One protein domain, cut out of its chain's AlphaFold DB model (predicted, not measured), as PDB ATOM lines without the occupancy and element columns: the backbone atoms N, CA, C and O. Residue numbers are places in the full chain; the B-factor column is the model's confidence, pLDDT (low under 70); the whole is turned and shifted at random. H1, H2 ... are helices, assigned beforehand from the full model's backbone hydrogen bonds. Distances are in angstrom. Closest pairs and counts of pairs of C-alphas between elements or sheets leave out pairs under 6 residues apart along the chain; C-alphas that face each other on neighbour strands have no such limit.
ATOM      1  N   PHE A 873     -33.964   5.528 -10.772       75.81
ATOM      2  CA  PHE A 873     -34.517   4.935  -9.560       75.81
ATOM      3  C   PHE A 873     -33.519   4.909  -8.400       75.81
ATOM      4  O   PHE A 873     -33.867   4.404  -7.341       75.81
ATOM      5  N   THR A 874     -32.309   5.464  -8.546       80.56
ATOM      6  CA  THR A 874     -31.242   5.391  -7.533       80.56
ATOM      7  C   THR A 874     -31.698   5.803  -6.146       80.56
ATOM      8  O   THR A 874     -31.440   5.086  -5.186       80.56
ATOM      9  N   ASN A 875     -32.423   6.914  -6.031       81.69
ATOM     10  CA  ASN A 875     -32.904   7.383  -4.735       81.69
ATOM     11  C   ASN A 875     -33.978   6.463  -4.146       81.69
ATOM     12  O   ASN A 875     -33.984   6.241  -2.940       81.69
ATOM     13  N   ASP A 876     -34.871   5.922  -4.973       82.50
ATOM     14  CA  ASP A 876     -35.943   5.036  -4.513       82.50
ATOM     15  C   ASP A 876     -35.406   3.646  -4.164       82.50
ATOM     16  O   ASP A 876     -35.759   3.099  -3.126       82.50
ATOM     17  N   LEU A 877     -34.492   3.109  -4.973       84.88
ATOM     18  CA  LEU A 877     -33.780   1.868  -4.690       84.88
ATOM     19  C   LEU A 877     -32.932   2.006  -3.427       84.88
ATOM     20  O   LEU A 877     -33.054   1.158  -2.562       84.88
ATOM     21  N   ASN A 878     -32.179   3.099  -3.250       83.12
ATOM     22  CA  ASN A 878     -31.422   3.349  -2.016       83.12
ATOM     23  C   ASN A 878     -32.311   3.470  -0.776       83.12
ATOM     24  O   ASN A 878     -31.914   3.042   0.305       83.12
ATOM     25  N   LYS A 879     -33.504   4.062  -0.916       84.62
ATOM     26  CA  LYS A 879     -34.493   4.116   0.169       84.62
ATOM     27  C   LYS A 879     -35.045   2.734   0.516       84.62
ATOM     28  O   LYS A 879     -35.409   2.526   1.666       84.62
ATOM     29  N   ILE A 880     -35.146   1.834  -0.463       84.38
ATOM     30  CA  ILE A 880     -35.622   0.461  -0.264       84.38
ATOM     31  C   ILE A 880     -34.506  -0.411   0.320       84.38
ATOM     32  O   ILE A 880     -34.722  -1.043   1.346       84.38
ATOM     33  N   ASP A 881     -33.349  -0.460  -0.341       83.75
ATOM     34  CA  ASP A 881     -32.115  -1.126   0.082       83.75
ATOM     35  C   ASP A 881     -30.930  -0.621  -0.775       83.75
ATOM     36  O   ASP A 881     -30.888  -0.812  -1.994       83.75
ATOM     37  N   GLY A 882     -29.935  -0.000  -0.132       80.88
ATOM     38  CA  GLY A 882     -28.722   0.500  -0.793       80.88
ATOM     39  C   GLY A 882     -27.891  -0.578  -1.506       80.88
ATOM     40  O   GLY A 882     -27.122  -0.257  -2.415       80.88
ATOM     41  N   GLY A 883     -28.070  -1.857  -1.158       84.00
ATOM     42  CA  GLY A 883     -27.442  -2.994  -1.836       84.00
ATOM     43  C   GLY A 883     -27.981  -3.257  -3.248       84.00
ATOM     44  O   GLY A 883     -27.241  -3.759  -4.099       84.00
ATOM     45  N   LEU A 884     -29.222  -2.848  -3.545       85.62
ATOM     46  CA  LEU A 884     -29.881  -3.134  -4.826       85.62
ATOM     47  C   LEU A 884     -29.162  -2.506  -6.017       85.62
ATOM     48  O   LEU A 884     -29.116  -3.105  -7.087       85.62
ATOM     49  N   LEU A 885     -28.572  -1.321  -5.852       82.44
ATOM     50  CA  LEU A 885     -27.840  -0.659  -6.939       82.44
ATOM     51  C   LEU A 885     -26.592  -1.427  -7.353       82.44
ATOM     52  O   LEU A 885     -26.269  -1.493  -8.537       82.44
ATOM     53  N   VAL A 886     -25.909  -2.017  -6.377       83.62
ATOM     54  CA  VAL A 886     -24.720  -2.832  -6.618       83.62
ATOM     55  C   VAL A 886     -25.111  -4.145  -7.292       83.62
ATOM     56  O   VAL A 886     -24.393  -4.622  -8.164       83.62
ATOM     57  N   GLU A 887     -26.241  -4.732  -6.906       84.00
ATOM     58  CA  GLU A 887     -26.721  -6.001  -7.454       84.00
ATOM     59  C   GLU A 887     -27.287  -5.850  -8.875       84.00
ATOM     60  O   GLU A 887     -26.903  -6.598  -9.774       84.00
ATOM     61  N   LEU A 888     -28.108  -4.826  -9.118       84.75
ATOM     62  CA  LEU A 888     -28.631  -4.487 -10.446       84.75
ATOM     63  C   LEU A 888     -27.514  -4.052 -11.403       84.75
ATOM     64  O   LEU A 888     -27.506  -4.466 -12.558       84.75
ATOM     65  N   GLY A 889     -26.527  -3.295 -10.916       81.50
ATOM     66  CA  GLY A 889     -25.370  -2.870 -11.710       81.50
ATOM     67  C   GLY A 889     -24.437  -4.009 -12.145       81.50
ATOM     68  O   GLY A 889     -23.612  -3.805 -13.031       81.50
ATOM     69  N   LYS A 890     -24.558  -5.205 -11.549       84.69
ATOM     70  CA  LYS A 890     -23.802  -6.412 -11.934       84.69
ATOM     71  C   LYS A 890     -24.498  -7.251 -13.009       84.69
ATOM     72  O   LYS A 890     -23.877  -8.180 -13.531       84.69
ATOM     73  N   GLN A 891     -25.764  -6.978 -13.338       81.19
ATOM     74  CA  GLN A 891     -26.455  -7.709 -14.399       81.19
ATOM     75  C   GLN A 891     -25.844  -7.373 -15.768       81.19
ATOM     76  O   GLN A 891     -25.673  -6.212 -16.126       81.19
ATOM     77  N   LYS A 892     -25.527  -8.415 -16.550       81.38
ATOM     78  CA  LYS A 892     -24.980  -8.266 -17.912       81.38
ATOM     79  C   LYS A 892     -26.016  -7.746 -18.910       81.38
ATOM     80  O   LYS A 892     -25.652  -7.104 -19.889       81.38
ATOM     81  N   ASP A 893     -27.287  -8.047 -18.662       82.50
ATOM     82  CA  ASP A 893     -28.413  -7.576 -19.457       82.50
ATOM     83  C   ASP A 893     -28.943  -6.266 -18.859       82.50
ATOM     84  O   ASP A 893     -29.607  -6.252 -17.820       82.50
ATOM     85  N   VAL A 894     -28.608  -5.156 -19.517       77.31
ATOM     86  CA  VAL A 894     -28.978  -3.802 -19.085       77.31
ATOM     87  C   VAL A 894     -30.493  -3.586 -19.149       77.31
ATOM     88  O   VAL A 894     -31.053  -2.885 -18.303       77.31
ATOM     89  N   ASP A 895     -31.179  -4.201 -20.114       70.88
ATOM     90  CA  ASP A 895     -32.629  -4.071 -20.255       70.88
ATOM     91  C   ASP A 895     -33.350  -4.838 -19.148       70.88
ATOM     92  O   ASP A 895     -34.295  -4.305 -18.548       70.88
ATOM     93  N   LYS A 896     -32.853  -6.034 -18.804       77.19
ATOM     94  CA  LYS A 896     -33.322  -6.778 -17.628       77.19
ATOM     95  C   LYS A 896     -33.105  -5.970 -16.346       77.19
ATOM     96  O   LYS A 896     -34.059  -5.787 -15.593       77.19
ATOM     97  N   ALA A 897     -31.923  -5.383 -16.150       79.56
ATOM     98  CA  ALA A 897     -31.614  -4.599 -14.951       79.56
ATOM     99  C   ALA A 897     -32.553  -3.395 -14.791       79.56
ATOM    100  O   ALA A 897     -33.092  -3.139 -13.712       79.56
ATOM    101  N   ASN A 898     -32.817  -2.675 -15.883       77.44
ATOM    102  CA  ASN A 898     -33.750  -1.550 -15.891       77.44
ATOM    103  C   ASN A 898     -35.200  -1.995 -15.628       77.44
ATOM    104  O   ASN A 898     -35.969  -1.281 -14.972       77.44
ATOM    105  N   MET A 899     -35.598  -3.166 -16.135       74.00
ATOM    106  CA  MET A 899     -36.912  -3.747 -15.862       74.00
ATOM    107  C   MET A 899     -37.069  -4.157 -14.397       74.00
ATOM    108  O   MET A 899     -38.065  -3.763 -13.782       74.00
ATOM    109  N   ASP A 900     -36.093  -4.870 -13.840       82.00
ATOM    110  CA  ASP A 900     -36.098  -5.352 -12.457       82.00
ATOM    111  C   ASP A 900     -36.104  -4.174 -11.475       82.00
ATOM    112  O   ASP A 900     -36.968  -4.104 -10.599       82.00
ATOM    113  N   ALA A 901     -35.243  -3.170 -11.687       82.06
ATOM    114  CA  ALA A 901     -35.205  -1.925 -10.914       82.06
ATOM    115  C   ALA A 901     -36.580  -1.240 -10.845       82.06
ATOM    116  O   ALA A 901     -37.103  -0.918  -9.772       82.06
ATOM    117  N   ARG A 902     -37.197  -1.045 -12.013       80.38
ATOM    118  CA  ARG A 902     -38.513  -0.415 -12.140       80.38
ATOM    119  C   ARG A 902     -39.596  -1.234 -11.446       80.38
ATOM    120  O   ARG A 902     -40.511  -0.660 -10.849       80.38
ATOM    121  N   ASP A 903     -39.552  -2.551 -11.590       79.62
ATOM    122  CA  ASP A 903     -40.566  -3.440 -11.045       79.62
ATOM    123  C   ASP A 903     -40.437  -3.550  -9.521       79.62
ATOM    124  O   ASP A 903     -41.467  -3.492  -8.852       79.62
ATOM    125  N   ILE A 904     -39.225  -3.569  -8.953       84.75
ATOM    126  CA  ILE A 904     -38.988  -3.488  -7.500       84.75
ATOM    127  C   ILE A 904     -39.594  -2.205  -6.922       84.75
ATOM    128  O   ILE A 904     -40.439  -2.283  -6.026       84.75
ATOM    129  N   VAL A 905     -39.246  -1.031  -7.467       83.62
ATOM    130  CA  VAL A 905     -39.757   0.265  -6.976       83.62
ATOM    131  C   VAL A 905     -41.281   0.333  -7.061       83.62
ATOM    132  O   VAL A 905     -41.948   0.723  -6.101       83.62
ATOM    133  N   LYS A 906     -41.866  -0.099  -8.185       81.06
ATOM    134  CA  LYS A 906     -43.328  -0.119  -8.356       81.06
ATOM    135  C   LYS A 906     -44.016  -1.061  -7.388       81.06
ATOM    136  O   LYS A 906     -45.056  -0.704  -6.843       81.06
ATOM    137  N   LYS A 907     -43.472  -2.262  -7.207       83.19
ATOM    138  CA  LYS A 907     -44.028  -3.280  -6.316       83.19
ATOM    139  C   LYS A 907     -43.959  -2.840  -4.859       83.19
ATOM    140  O   LYS A 907     -44.936  -3.023  -4.141       83.19
ATOM    141  N   TYR A 908     -42.858  -2.215  -4.447       83.94
ATOM    142  CA  TYR A 908     -42.725  -1.620  -3.120       83.94
ATOM    143  C   TYR A 908     -43.722  -0.472  -2.910       83.94
ATOM    144  O   TYR A 908     -44.515  -0.515  -1.972       83.94
ATOM    145  N   GLY A 909     -43.758   0.513  -3.816       83.25
ATOM    146  CA  GLY A 909     -44.683   1.646  -3.716       83.25
ATOM    147  C   GLY A 909     -46.154   1.217  -3.724       83.25
ATOM    148  O   GLY A 909     -46.954   1.728  -2.942       83.25
ATOM    149  N   TYR A 910     -46.503   0.228  -4.554       82.12
ATOM    150  CA  TYR A 910     -47.824  -0.397  -4.556       82.12
ATOM    151  C   TYR A 910     -48.141  -1.024  -3.197       82.12
ATOM    152  O   TYR A 910     -49.178  -0.717  -2.619       82.12
ATOM    153  N   LEU A 911     -47.240  -1.865  -2.680       84.06
ATOM    154  CA  LEU A 911     -47.411  -2.578  -1.417       84.06
ATOM    155  C   LEU A 911     -47.611  -1.612  -0.241       84.06
ATOM    156  O   LEU A 911     -48.529  -1.802   0.549       84.06
ATOM    157  N   VAL A 912     -46.804  -0.551  -0.159       84.88
ATOM    158  CA  VAL A 912     -46.956   0.508   0.853       84.88
ATOM    159  C   VAL A 912     -48.315   1.196   0.725       84.88
ATOM    160  O   VAL A 912     -49.001   1.393   1.725       84.88
ATOM    161  N   LYS A 913     -48.734   1.527  -0.503       81.06
ATOM    162  CA  LYS A 913     -50.016   2.190  -0.759       81.06
ATOM    163  C   LYS A 913     -51.201   1.327  -0.323       81.06
ATOM    164  O   LYS A 913     -52.045   1.807   0.432       81.06
ATOM    165  N   VAL A 914     -51.260   0.066  -0.759       80.12
ATOM    166  CA  VAL A 914     -52.379  -0.826  -0.414       80.12
ATOM    167  C   VAL A 914     -52.365  -1.252   1.047       80.12
ATOM    168  O   VAL A 914     -53.432  -1.404   1.623       80.12
ATOM    169  N   ALA A 915     -51.202  -1.362   1.689       84.31
ATOM    170  CA  ALA A 915     -51.133  -1.644   3.121       84.31
ATOM    171  C   ALA A 915     -51.817  -0.565   3.969       84.31
ATOM    172  O   ALA A 915     -52.425  -0.891   4.984       84.31
ATOM    173  N   ASN A 916     -51.755   0.695   3.528       80.88
ATOM    174  CA  ASN A 916     -52.358   1.821   4.239       80.88
ATOM    175  C   ASN A 916     -53.846   2.031   3.917       80.88
ATOM    176  O   ASN A 916     -54.560   2.597   4.731       80.88
ATOM    177  N   THR A 917     -54.300   1.631   2.727       75.44
ATOM    178  CA  THR A 917     -55.638   1.984   2.204       75.44
ATOM    179  C   THR A 917     -56.567   0.786   2.037       75.44
ATOM    180  O   THR A 917     -57.779   0.925   2.127       75.44
ATOM    181  N   ARG A 918     -56.021  -0.403   1.766       75.25
ATOM    182  CA  ARG A 918     -56.759  -1.643   1.487       75.25
ATOM    183  C   ARG A 918     -55.970  -2.862   1.994       75.25
ATOM    184  O   ARG A 918     -55.514  -3.677   1.187       75.25
ATOM    185  N   PRO A 919     -55.807  -3.028   3.318       78.06
ATOM    186  CA  PRO A 919     -54.952  -4.066   3.908       78.06
ATOM    187  C   PRO A 919     -55.318  -5.495   3.468       78.06
ATOM    188  O   PRO A 919     -54.436  -6.331   3.286       78.06
ATOM    189  N   HIS A 920     -56.596  -5.757   3.179       72.94
ATOM    190  CA  HIS A 920     -57.074  -7.038   2.642       72.94
ATOM    191  C   HIS A 920     -56.453  -7.408   1.279       72.94
ATOM    192  O   HIS A 920     -56.264  -8.588   0.992       72.94
ATOM    193  N   ILE A 921     -56.070  -6.423   0.455       78.56
ATOM    194  CA  ILE A 921     -55.385  -6.656  -0.828       78.56
ATOM    195  C   ILE A 921     -53.932  -7.092  -0.610       78.56
ATOM    196  O   ILE A 921     -53.362  -7.751  -1.474       78.56
ATOM    197  N   VAL A 922     -53.313  -6.764   0.529       83.56
ATOM    198  CA  VAL A 922     -51.914  -7.131   0.804       83.56
ATOM    199  C   VAL A 922     -51.751  -8.645   0.864       83.56
ATOM    200  O   VAL A 922     -50.811  -9.173   0.271       83.56
ATOM    201  N   LEU A 923     -52.688  -9.345   1.508       79.62
ATOM    202  CA  LEU A 923     -52.691 -10.807   1.556       79.62
ATOM    203  C   LEU A 923     -52.781 -11.403   0.142       79.62
ATOM    204  O   LEU A 923     -51.995 -12.279  -0.214       79.62
ATOM    205  N   GLU A 924     -53.661 -10.853  -0.699       74.00
ATOM    206  CA  GLU A 924     -53.812 -11.278  -2.096       74.00
ATOM    207  C   GLU A 924     -52.594 -10.930  -2.962       74.00
ATOM    208  O   GLU A 924     -52.219 -11.671  -3.872       74.00
ATOM    209  N   TYR A 925     -51.928  -9.813  -2.677       77.69
ATOM    210  CA  TYR A 925     -50.721  -9.387  -3.372       77.69
ATOM    211  C   TYR A 925     -49.528 -10.303  -3.063       77.69
ATOM    212  O   TYR A 925     -48.799 -10.682  -3.984       77.69
ATOM    213  N   ILE A 926     -49.359 -10.695  -1.794       77.12
ATOM    214  CA  ILE A 926     -48.315 -11.626  -1.334       77.12
ATOM    215  C   ILE A 926     -48.423 -12.972  -2.054       77.12
ATOM    216  O   ILE A 926     -47.417 -13.534  -2.484       77.12
ATOM    217  N   SER A 927     -49.643 -13.479  -2.230       66.56
ATOM    218  CA  SER A 927     -49.869 -14.767  -2.888       66.56
ATOM    219  C   SER A 927     -49.548 -14.758  -4.388       66.56
ATOM    220  O   SER A 927     -49.335 -15.831  -4.950       66.56
ATOM    221  N   ASN A 928     -49.486 -13.580  -5.029       62.19
ATOM    222  CA  ASN A 928     -49.550 -13.464  -6.490       62.19
ATOM    223  C   ASN A 928     -48.430 -12.639  -7.165       62.19
ATOM    224  O   ASN A 928     -48.191 -12.824  -8.356       62.19
ATOM    225  N   LYS A 929     -47.739 -11.702  -6.486       63.62
ATOM    226  CA  LYS A 929     -46.861 -10.701  -7.158       63.62
ATOM    227  C   LYS A 929     -45.430 -10.578  -6.622       63.62
ATOM    228  O   LYS A 929     -44.801  -9.523  -6.732       63.62
ATOM    229  N   CYS A 930     -44.842 -11.680  -6.174       68.94
ATOM    230  CA  CYS A 930     -43.606 -11.662  -5.389       68.94
ATOM    231  C   CYS A 930     -42.299 -12.043  -6.121       68.94
ATOM    232  O   CYS A 930     -41.240 -11.746  -5.589       68.94
ATOM    233  N   GLY A 931     -42.338 -12.580  -7.350       77.38
ATOM    234  CA  GLY A 931     -41.159 -13.145  -8.051       77.38
ATOM    235  C   GLY A 931     -39.863 -12.316  -7.983       77.38
ATOM    236  O   GLY A 931     -38.922 -12.722  -7.313       77.38
ATOM    237  N   VAL A 932     -39.838 -11.121  -8.590       82.12
ATOM    238  CA  VAL A 932     -38.649 -10.234  -8.556       82.12
ATOM    239  C   VAL A 932     -38.229  -9.824  -7.133       82.12
ATOM    240  O   VAL A 932     -37.057  -9.632  -6.859       82.12
ATOM    241  N   LEU A 933     -39.167  -9.717  -6.186       86.12
ATOM    242  CA  LEU A 933     -38.821  -9.374  -4.803       86.12
ATOM    243  C   LEU A 933     -38.160 -10.562  -4.079       86.12
ATOM    244  O   LEU A 933     -37.364 -10.347  -3.171       86.12
ATOM    245  N   ILE A 934     -38.486 -11.799  -4.474       85.44
ATOM    246  CA  ILE A 934     -37.842 -13.027  -3.985       85.44
ATOM    247  C   ILE A 934     -36.450 -13.178  -4.610       85.44
ATOM    248  O   ILE A 934     -35.506 -13.477  -3.882       85.44
ATOM    249  N   GLU A 935     -36.307 -12.935  -5.922       85.81
ATOM    250  CA  GLU A 935     -35.019 -13.005  -6.647       85.81
ATOM    251  C   GLU A 935     -33.953 -12.132  -5.970       85.81
ATOM    252  O   GLU A 935     -32.845 -12.595  -5.715       85.81
ATOM    253  N   TYR A 936     -34.341 -10.920  -5.563       88.38
ATOM    254  CA  TYR A 936     -33.486  -9.957  -4.860       88.38
ATOM    255  C   TYR A 936     -33.548 -10.056  -3.327       88.38
ATOM    256  O   TYR A 936     -33.132  -9.138  -2.626       88.38
ATOM    257  N   LYS A 937     -34.093 -11.148  -2.773       89.62
ATOM    258  CA  LYS A 937     -34.144 -11.429  -1.320       89.62
ATOM    259  C   LYS A 937     -34.800 -10.329  -0.466       89.62
ATOM    260  O   LYS A 937     -34.587 -10.263   0.743       89.62
ATOM    261  N   LEU A 938     -35.644  -9.491  -1.065       89.06
ATOM    262  CA  LEU A 938     -36.385  -8.438  -0.366       89.06
ATOM    263  C   LEU A 938     -37.542  -9.016   0.460       89.06
ATOM    264  O   LEU A 938     -37.940  -8.446   1.479       89.06
ATOM    265  N   ILE A 939     -38.065 -10.170   0.044       90.06
ATOM    266  CA  ILE A 939     -39.081 -10.942   0.764       90.06
ATOM    267  C   ILE A 939     -38.716 -12.427   0.807       90.06
ATOM    268  O   ILE A 939     -37.973 -12.923  -0.040       90.06
ATOM    269  N   ALA A 940     -39.262 -13.145   1.788       89.44
ATOM    270  CA  ALA A 940     -38.964 -14.555   1.990       89.44
ATOM    271  C   ALA A 940     -39.599 -15.452   0.901       89.44
ATOM    272  O   ALA A 940     -40.758 -15.233   0.536       89.44
ATOM    273  N   PRO A 941     -38.901 -16.501   0.416       85.69
ATOM    274  CA  PRO A 941     -39.456 -17.440  -0.564       85.69
ATOM    275  C   PRO A 941     -40.715 -18.179  -0.083       85.69
ATOM    276  O   PRO A 941     -41.568 -18.515  -0.901       85.69
ATOM    277  N   GLY A 942     -40.850 -18.418   1.229       85.75
ATOM    278  CA  GLY A 942     -42.010 -19.087   1.833       85.75
ATOM    279  C   GLY A 942     -43.230 -18.179   2.021       85.75
ATOM    280  O   GLY A 942     -44.343 -18.672   2.218       85.75
ATOM    281  N   LEU A 943     -43.057 -16.858   1.895       85.56
ATOM    282  CA  LEU A 943     -44.098 -15.860   2.141       85.56
ATOM    283  C   LEU A 943     -45.369 -16.067   1.286       85.56
ATOM    284  O   LEU A 943     -46.462 -16.009   1.854       85.56
ATOM    285  N   PRO A 944     -45.297 -16.362  -0.033       80.56
ATOM    286  CA  PRO A 944     -46.497 -16.618  -0.834       80.56
ATOM    287  C   PRO A 944     -47.298 -17.831  -0.349       80.56
ATOM    288  O   PRO A 944     -48.530 -17.793  -0.359       80.56
ATOM    289  N   GLN A 945     -46.615 -18.891   0.102       80.38
ATOM    290  CA  GLN A 945     -47.257 -20.109   0.598       80.38
ATOM    291  C   GLN A 945     -47.946 -19.867   1.945       80.38
ATOM    292  O   GLN A 945     -49.101 -20.254   2.110       80.38
ATOM    293  N   ALA A 946     -47.285 -19.160   2.865       82.88
ATOM    294  CA  ALA A 946     -47.883 -18.773   4.142       82.88
ATOM    295  C   ALA A 946     -49.091 -17.833   3.953       82.88
ATOM    296  O   ALA A 946     -50.118 -17.989   4.612       82.88
ATOM    297  N   GLY A 947     -49.022 -16.908   2.986       83.31
ATOM    298  CA  GLY A 947     -50.154 -16.053   2.618       83.31
ATOM    299  C   GLY A 947     -51.355 -16.855   2.103       83.31
ATOM    300  O   GLY A 947     -52.489 -16.616   2.523       83.31
ATOM    301  N   ARG A 948     -51.112 -17.864   1.252       77.56
ATOM    302  CA  ARG A 948     -52.159 -18.792   0.780       77.56
ATOM    303  C   ARG A 948     -52.794 -19.584   1.929       77.56
ATOM    304  O   ARG A 948     -54.016 -19.734   1.947       77.56
ATOM    305  N   ALA A 949     -51.997 -20.035   2.899       80.12
ATOM    306  CA  ALA A 949     -52.494 -20.751   4.073       80.12
ATOM    307  C   ALA A 949     -53.421 -19.875   4.935       80.12
ATOM    308  O   ALA A 949     -54.541 -20.287   5.239       80.12
ATOM    309  N   LEU A 950     -53.018 -18.634   5.246       83.25
ATOM    310  CA  LEU A 950     -53.848 -17.709   6.034       83.25
ATOM    311  C   LEU A 950     -55.156 -17.367   5.325       83.25
ATOM    312  O   LEU A 950     -56.218 -17.295   5.944       83.25
ATOM    313  N   ARG A 951     -55.101 -17.192   4.008       73.69
ATOM    314  CA  ARG A 951     -56.293 -16.973   3.193       73.69
ATOM    315  C   ARG A 951     -57.268 -18.150   3.278       73.69
ATOM    316  O   ARG A 951     -58.456 -17.924   3.501       73.69
ATOM    317  N   SER A 952     -56.772 -19.380   3.133       74.81
ATOM    318  CA  SER A 952     -57.580 -20.602   3.264       74.81
ATOM    319  C   SER A 952     -58.230 -20.698   4.649       74.81
ATOM    320  O   SER A 952     -59.435 -20.926   4.765       74.81
ATOM    321  N   ALA A 953     -57.466 -20.404   5.703       77.88
ATOM    322  CA  ALA A 953     -57.966 -20.405   7.071       77.88
ATOM    323  C   ALA A 953     -59.061 -19.346   7.318       77.88
ATOM    324  O   ALA A 953     -60.120 -19.671   7.861       77.88
ATOM    325  N   ASN A 954     -58.854 -18.102   6.855       73.31
ATOM    326  CA  ASN A 954     -59.822 -17.003   6.987       73.31
ATOM    327  C   ASN A 954     -61.182 -17.346   6.355       73.31
ATOM    328  O   ASN A 954     -62.223 -16.981   6.899       73.31
ATOM    329  N   ARG A 955     -61.196 -18.071   5.229       66.75
ATOM    330  CA  ARG A 955     -62.440 -18.489   4.559       66.75
ATOM    331  C   ARG A 955     -63.186 -19.586   5.290       66.75
ATOM    332  O   ARG A 955     -64.400 -19.492   5.445       66.75
ATOM    333  N   LYS A 956     -62.459 -20.590   5.783       72.31
ATOM    334  CA  LYS A 956     -63.041 -21.702   6.548       72.31
ATOM    335  C   LYS A 956     -63.619 -21.249   7.895       72.31
ATOM    336  O   LYS A 956     -64.312 -22.029   8.549       72.31
ATOM    337  N   LYS A 957     -63.364 -19.992   8.302       77.12
ATOM    338  CA  LYS A 957     -63.762 -19.405   9.593       77.12
ATOM    339  C   LYS A 957     -63.370 -20.312  10.764       77.12
ATOM    340  O   LYS A 957     -64.116 -20.446  11.727       77.12
ATOM    341  N   ASN A 958     -62.230 -20.987  10.633       78.81
ATOM    342  CA  ASN A 958     -61.664 -21.810  11.690       78.81
ATOM    343  C   ASN A 958     -60.620 -20.949  12.406       78.81
ATOM    344  O   ASN A 958     -59.568 -20.655  11.843       78.81
ATOM    345  N   GLU A 959     -60.953 -20.489  13.609       83.25
ATOM    346  CA  GLU A 959     -60.140 -19.530  14.360       83.25
ATOM    347  C   GLU A 959     -58.752 -20.072  14.718       83.25
ATOM    348  O   GLU A 959     -57.781 -19.315  14.685       83.25
ATOM    349  N   GLU A 960     -58.640 -21.375  14.984       84.38
ATOM    350  CA  GLU A 960     -57.374 -22.040  15.301       84.38
ATOM    351  C   GLU A 960     -56.458 -22.088  14.072       84.38
ATOM    352  O   GLU A 960     -55.351 -21.555  14.100       84.38
ATOM    353  N   ASN A 961     -56.978 -22.546  12.931       85.06
ATOM    354  CA  ASN A 961     -56.247 -22.507  11.663       85.06
ATOM    355  C   ASN A 961     -55.871 -21.073  11.255       85.06
ATOM    356  O   ASN A 961     -54.824 -20.855  10.644       85.06
ATOM    357  N   ILE A 962     -56.721 -20.079  11.553       83.94
ATOM    358  CA  ILE A 962     -56.423 -18.667  11.273       83.94
ATOM    359  C   ILE A 962     -55.248 -18.217  12.127       83.94
ATOM    360  O   ILE A 962     -54.345 -17.561  11.611       83.94
ATOM    361  N   LYS A 963     -55.249 -18.553  13.416       89.94
ATOM    362  CA  LYS A 963     -54.172 -18.209  14.341       89.94
ATOM    363  C   LYS A 963     -52.844 -18.815  13.886       89.94
ATOM    364  O   LYS A 963     -51.887 -18.062  13.706       89.94
ATOM    365  N   ASP A 964     -52.819 -20.111  13.594       89.25
ATOM    366  CA  ASP A 964     -51.610 -20.822  13.163       89.25
ATOM    367  C   ASP A 964     -51.080 -20.279  11.836       89.25
ATOM    368  O   ASP A 964     -49.885 -20.021  11.663       89.25
ATOM    369  N   ALA A 965     -51.979 -20.011  10.889       88.06
ATOM    370  CA  ALA A 965     -51.593 -19.441   9.613       88.06
ATOM    371  C   ALA A 965     -51.143 -17.972   9.726       88.06
ATOM    372  O   ALA A 965     -50.253 -17.551   8.982       88.06
ATOM    373  N   LYS A 966     -51.693 -17.185  10.668       90.44
ATOM    374  CA  LYS A 966     -51.198 -15.831  10.986       90.44
ATOM    375  C   LYS A 966     -49.805 -15.883  11.590       90.44
ATOM    376  O   LYS A 966     -48.977 -15.046  11.235       90.44
ATOM    377  N   GLU A 967     -49.541 -16.836  12.474       92.88
ATOM    378  CA  GLU A 967     -48.227 -17.021  13.084       92.88
ATOM    379  C   GLU A 967     -47.190 -17.444  12.039       92.88
ATOM    380  O   GLU A 967     -46.138 -16.811  11.921       92.88
ATOM    381  N   SER A 968     -47.535 -18.414  11.186       92.12
ATOM    382  CA  SER A 968     -46.713 -18.838  10.049       92.12
ATOM    383  C   SER A 968     -46.398 -17.673   9.099       92.12
ATOM    384  O   SER A 968     -45.231 -17.417   8.783       92.12
ATOM    385  N   LEU A 969     -47.415 -16.895   8.705       91.94
ATOM    386  CA  LEU A 969     -47.221 -15.713   7.862       91.94
ATOM    387  C   LEU A 969     -46.389 -14.639   8.573       91.94
ATOM    388  O   LEU A 969     -45.504 -14.049   7.958       91.94
ATOM    389  N   GLY A 970     -46.617 -14.401   9.865       93.31
ATOM    390  CA  GLY A 970     -45.828 -13.480  10.682       93.31
ATOM    391  C   GLY A 970     -44.347 -13.864  10.745       93.31
ATOM    392  O   GLY A 970     -43.484 -12.990  10.620       93.31
ATOM    393  N   GLY A 971     -44.051 -15.161  10.855       93.50
ATOM    394  CA  GLY A 971     -42.694 -15.707  10.806       93.50
ATOM    395  C   GLY A 971     -42.000 -15.440   9.468       93.50
ATOM    396  O   GLY A 971     -40.876 -14.935   9.444       93.50
ATOM    397  N   GLU A 972     -42.681 -15.690   8.346       95.06
ATOM    398  CA  GLU A 972     -42.151 -15.380   7.009       95.06
ATOM    399  C   GLU A 972     -41.980 -13.867   6.784       95.06
ATOM    400  O   GLU A 972     -40.973 -13.431   6.220       95.06
ATOM    401  N   ILE A 973     -42.896 -13.034   7.295       93.75
ATOM    402  CA  ILE A 973     -42.748 -11.570   7.280       93.75
ATOM    403  C   ILE A 973     -41.499 -11.149   8.066       93.75
ATOM    404  O   ILE A 973     -40.769 -10.262   7.623       93.75
ATOM    405  N   GLY A 974     -41.205 -11.793   9.197       92.75
ATOM    406  CA  GLY A 974     -40.006 -11.532  10.000       92.75
ATOM    407  C   GLY A 974     -38.692 -11.751   9.241       92.75
ATOM    408  O   GLY A 974     -37.726 -11.021   9.472       92.75
ATOM    409  N   LYS A 975     -38.677 -12.690   8.287       93.50
ATOM    410  CA  LYS A 975     -37.526 -12.998   7.418       93.50
ATOM    411  C   LYS A 975     -37.343 -12.005   6.261       93.50
ATOM    412  O   LYS A 975     -36.293 -12.005   5.630       93.50
ATOM    413  N   CYS A 976     -38.335 -11.159   5.977       91.75
ATOM    414  CA  CYS A 976     -38.270 -10.179   4.889       91.75
ATOM    415  C   CYS A 976     -37.362  -8.983   5.234       91.75
ATOM    416  O   CYS A 976     -37.071  -8.717   6.410       91.75
ATOM    417  N   HIS A 977     -36.969  -8.212   4.214       92.06
ATOM    418  CA  HIS A 977     -36.238  -6.957   4.391       92.06
ATOM    419  C   HIS A 977     -37.036  -5.984   5.273       92.06
ATOM    420  O   HIS A 977     -38.265  -5.911   5.177       92.06
ATOM    421  N   LYS A 978     -36.349  -5.236   6.147       89.69
ATOM    422  CA  LYS A 978     -36.969  -4.413   7.208       89.69
ATOM    423  C   LYS A 978     -38.059  -3.469   6.682       89.69
ATOM    424  O   LYS A 978     -39.123  -3.376   7.295       89.69
ATOM    425  N   ASP A 979     -37.842  -2.874   5.512       86.50
ATOM    426  CA  ASP A 979     -38.759  -1.905   4.902       86.50
ATOM    427  C   ASP A 979     -40.010  -2.553   4.290       86.50
ATOM    428  O   ASP A 979     -41.042  -1.897   4.149       86.50
ATOM    429  N   PHE A 980     -39.967  -3.858   4.005       88.94
ATOM    430  CA  PHE A 980     -41.129  -4.639   3.575       88.94
ATOM    431  C   PHE A 980     -41.931  -5.192   4.758       88.94
ATOM    432  O   PHE A 980     -43.130  -5.423   4.620       88.94
ATOM    433  N   ARG A 981     -41.329  -5.355   5.946       92.19
ATOM    434  CA  ARG A 981     -42.019  -5.946   7.111       92.19
ATOM    435  C   ARG A 981     -43.268  -5.165   7.502       92.19
ATOM    436  O   ARG A 981     -44.320  -5.760   7.709       92.19
ATOM    437  N   LYS A 982     -43.159  -3.837   7.613       89.62
ATOM    438  CA  LYS A 982     -44.272  -2.971   8.032       89.62
ATOM    439  C   LYS A 982     -45.478  -3.074   7.088       89.62
ATOM    440  O   LYS A 982     -46.555  -3.388   7.589       89.62
ATOM    441  N   PRO A 983     -45.347  -2.859   5.767       89.12
ATOM    442  CA  PRO A 983     -46.503  -2.956   4.886       89.12
ATOM    443  C   PRO A 983     -47.013  -4.398   4.731       89.12
ATOM    444  O   PRO A 983     -48.216  -4.592   4.620       89.12
ATOM    445  N   LEU A 984     -46.158  -5.428   4.815       90.81
ATOM    446  CA  LEU A 984     -46.612  -6.828   4.778       90.81
ATOM    447  C   LEU A 984     -47.442  -7.229   6.005       90.81
ATOM    448  O   LEU A 984     -48.366  -8.026   5.873       90.81
ATOM    449  N   LYS A 985     -47.176  -6.650   7.187       92.38
ATOM    450  CA  LYS A 985     -47.984  -6.895   8.399       92.38
ATOM    451  C   LYS A 985     -49.454  -6.511   8.230       92.38
ATOM    452  O   LYS A 985     -50.290  -7.069   8.931       92.38
ATOM    453  N   ALA A 986     -49.787  -5.629   7.287       88.12
ATOM    454  CA  ALA A 986     -51.176  -5.311   6.968       88.12
ATOM    455  C   ALA A 986     -51.974  -6.542   6.486       88.12
ATOM    456  O   ALA A 986     -53.180  -6.590   6.699       88.12
ATOM    457  N   ALA A 987     -51.317  -7.573   5.934       85.25
ATOM    458  CA  ALA A 987     -51.960  -8.841   5.572       85.25
ATOM    459  C   ALA A 987     -52.432  -9.676   6.779       85.25
ATOM    460  O   ALA A 987     -53.228 -10.596   6.608       85.25
ATOM    461  N   LEU A 988     -51.931  -9.385   7.986       88.00
ATOM    462  CA  LEU A 988     -52.337 -10.055   9.228       88.00
ATOM    463  C   LEU A 988     -53.594  -9.428   9.847       88.00
ATOM    464  O   LEU A 988     -54.204 -10.018  10.750       88.00
ATOM    465  N   LEU A 989     -53.969  -8.233   9.379       83.56
ATOM    466  CA  LEU A 989     -55.191  -7.569   9.807       83.56
ATOM    467  C   LEU A 989     -56.399  -8.395   9.345       83.56
ATOM    468  O   LEU A 989     -56.367  -8.983   8.261       83.56
TER     469      LEU A 989
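AT A GLANCE: This is residues 873 to 989 of the 998 residues of an uncharacterized protein of Planctomycetaceae bacterium SCGC AG-212-F19 (UniProt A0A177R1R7). An elongated helical body is made of the long helix H3 toward one end and a helical hairpin, H6 with H7, reaching to the other. H1 packs on H3, with H2 beside H1; H4 folds back from H3, and H8 packs among H3, H4 and H7. The printed part has 117 residues with eight named helices, H1 to H8, and no named strand: all helix. It is compact, radius of gyration of the C-alphas 15.0 A, spanning 48 by 25 by 20 A.

HOW THE PARTS SIT: H1, residues 873 to 880, touches H2, residues 884 to 888; the closest C-alphas, of Leu 877 and Leu 884, are 6.3 A apart. H3, residues 894 to 917, is the hub, touching five helices. Its residues 901 to 908 alone touch H1, closest at C-alphas 905 and 876, 6.6 A apart, at a steep tilt of 48 degrees. H3 residues 911 to 915 alone touch H4, residues 919 to 928, in a hairpin at a shallow tilt of 30 degrees; C-alphas 915 and 922 are closest, 6.0 A. H5, residues 931 to 935, touches H3 residues 900 to 904 alone, closest at C-alphas 933 and 904, 6.5 A. H6, residues 943 to 956, and H7, residues 959 to 975, form a hairpin, a shallow tilt of 16 degrees, closest at C-alphas 950 and 965, 4.6 A. H8, residues 978 to 988, touches H4, closest at C-alphas 987 and 923, 4.5 A. Each O i to N i+4 pair is within hydrogen-bond range in H1, H2, H3, H5, H6 and H7, but 3 of 6 in H4 and 2 of 7 in H8, where 6 of 8 O i to N i+3 pairs are.

IN THESE COORDINATES: H3 measures 34.6 A, H7 24.5 A and H6 20.3 A. C-alpha 873 is at (-34.517, 4.935, -9.560), C-alpha 988 at (-52.337, -10.055, 9.228).

THE WHOLE: The farthest C-alphas, of Lys 892 and Asn 958, are 49.0 A apart. The printed part has no cut and no long link. Residues 927 to 930 and 955 have pLDDT under 70.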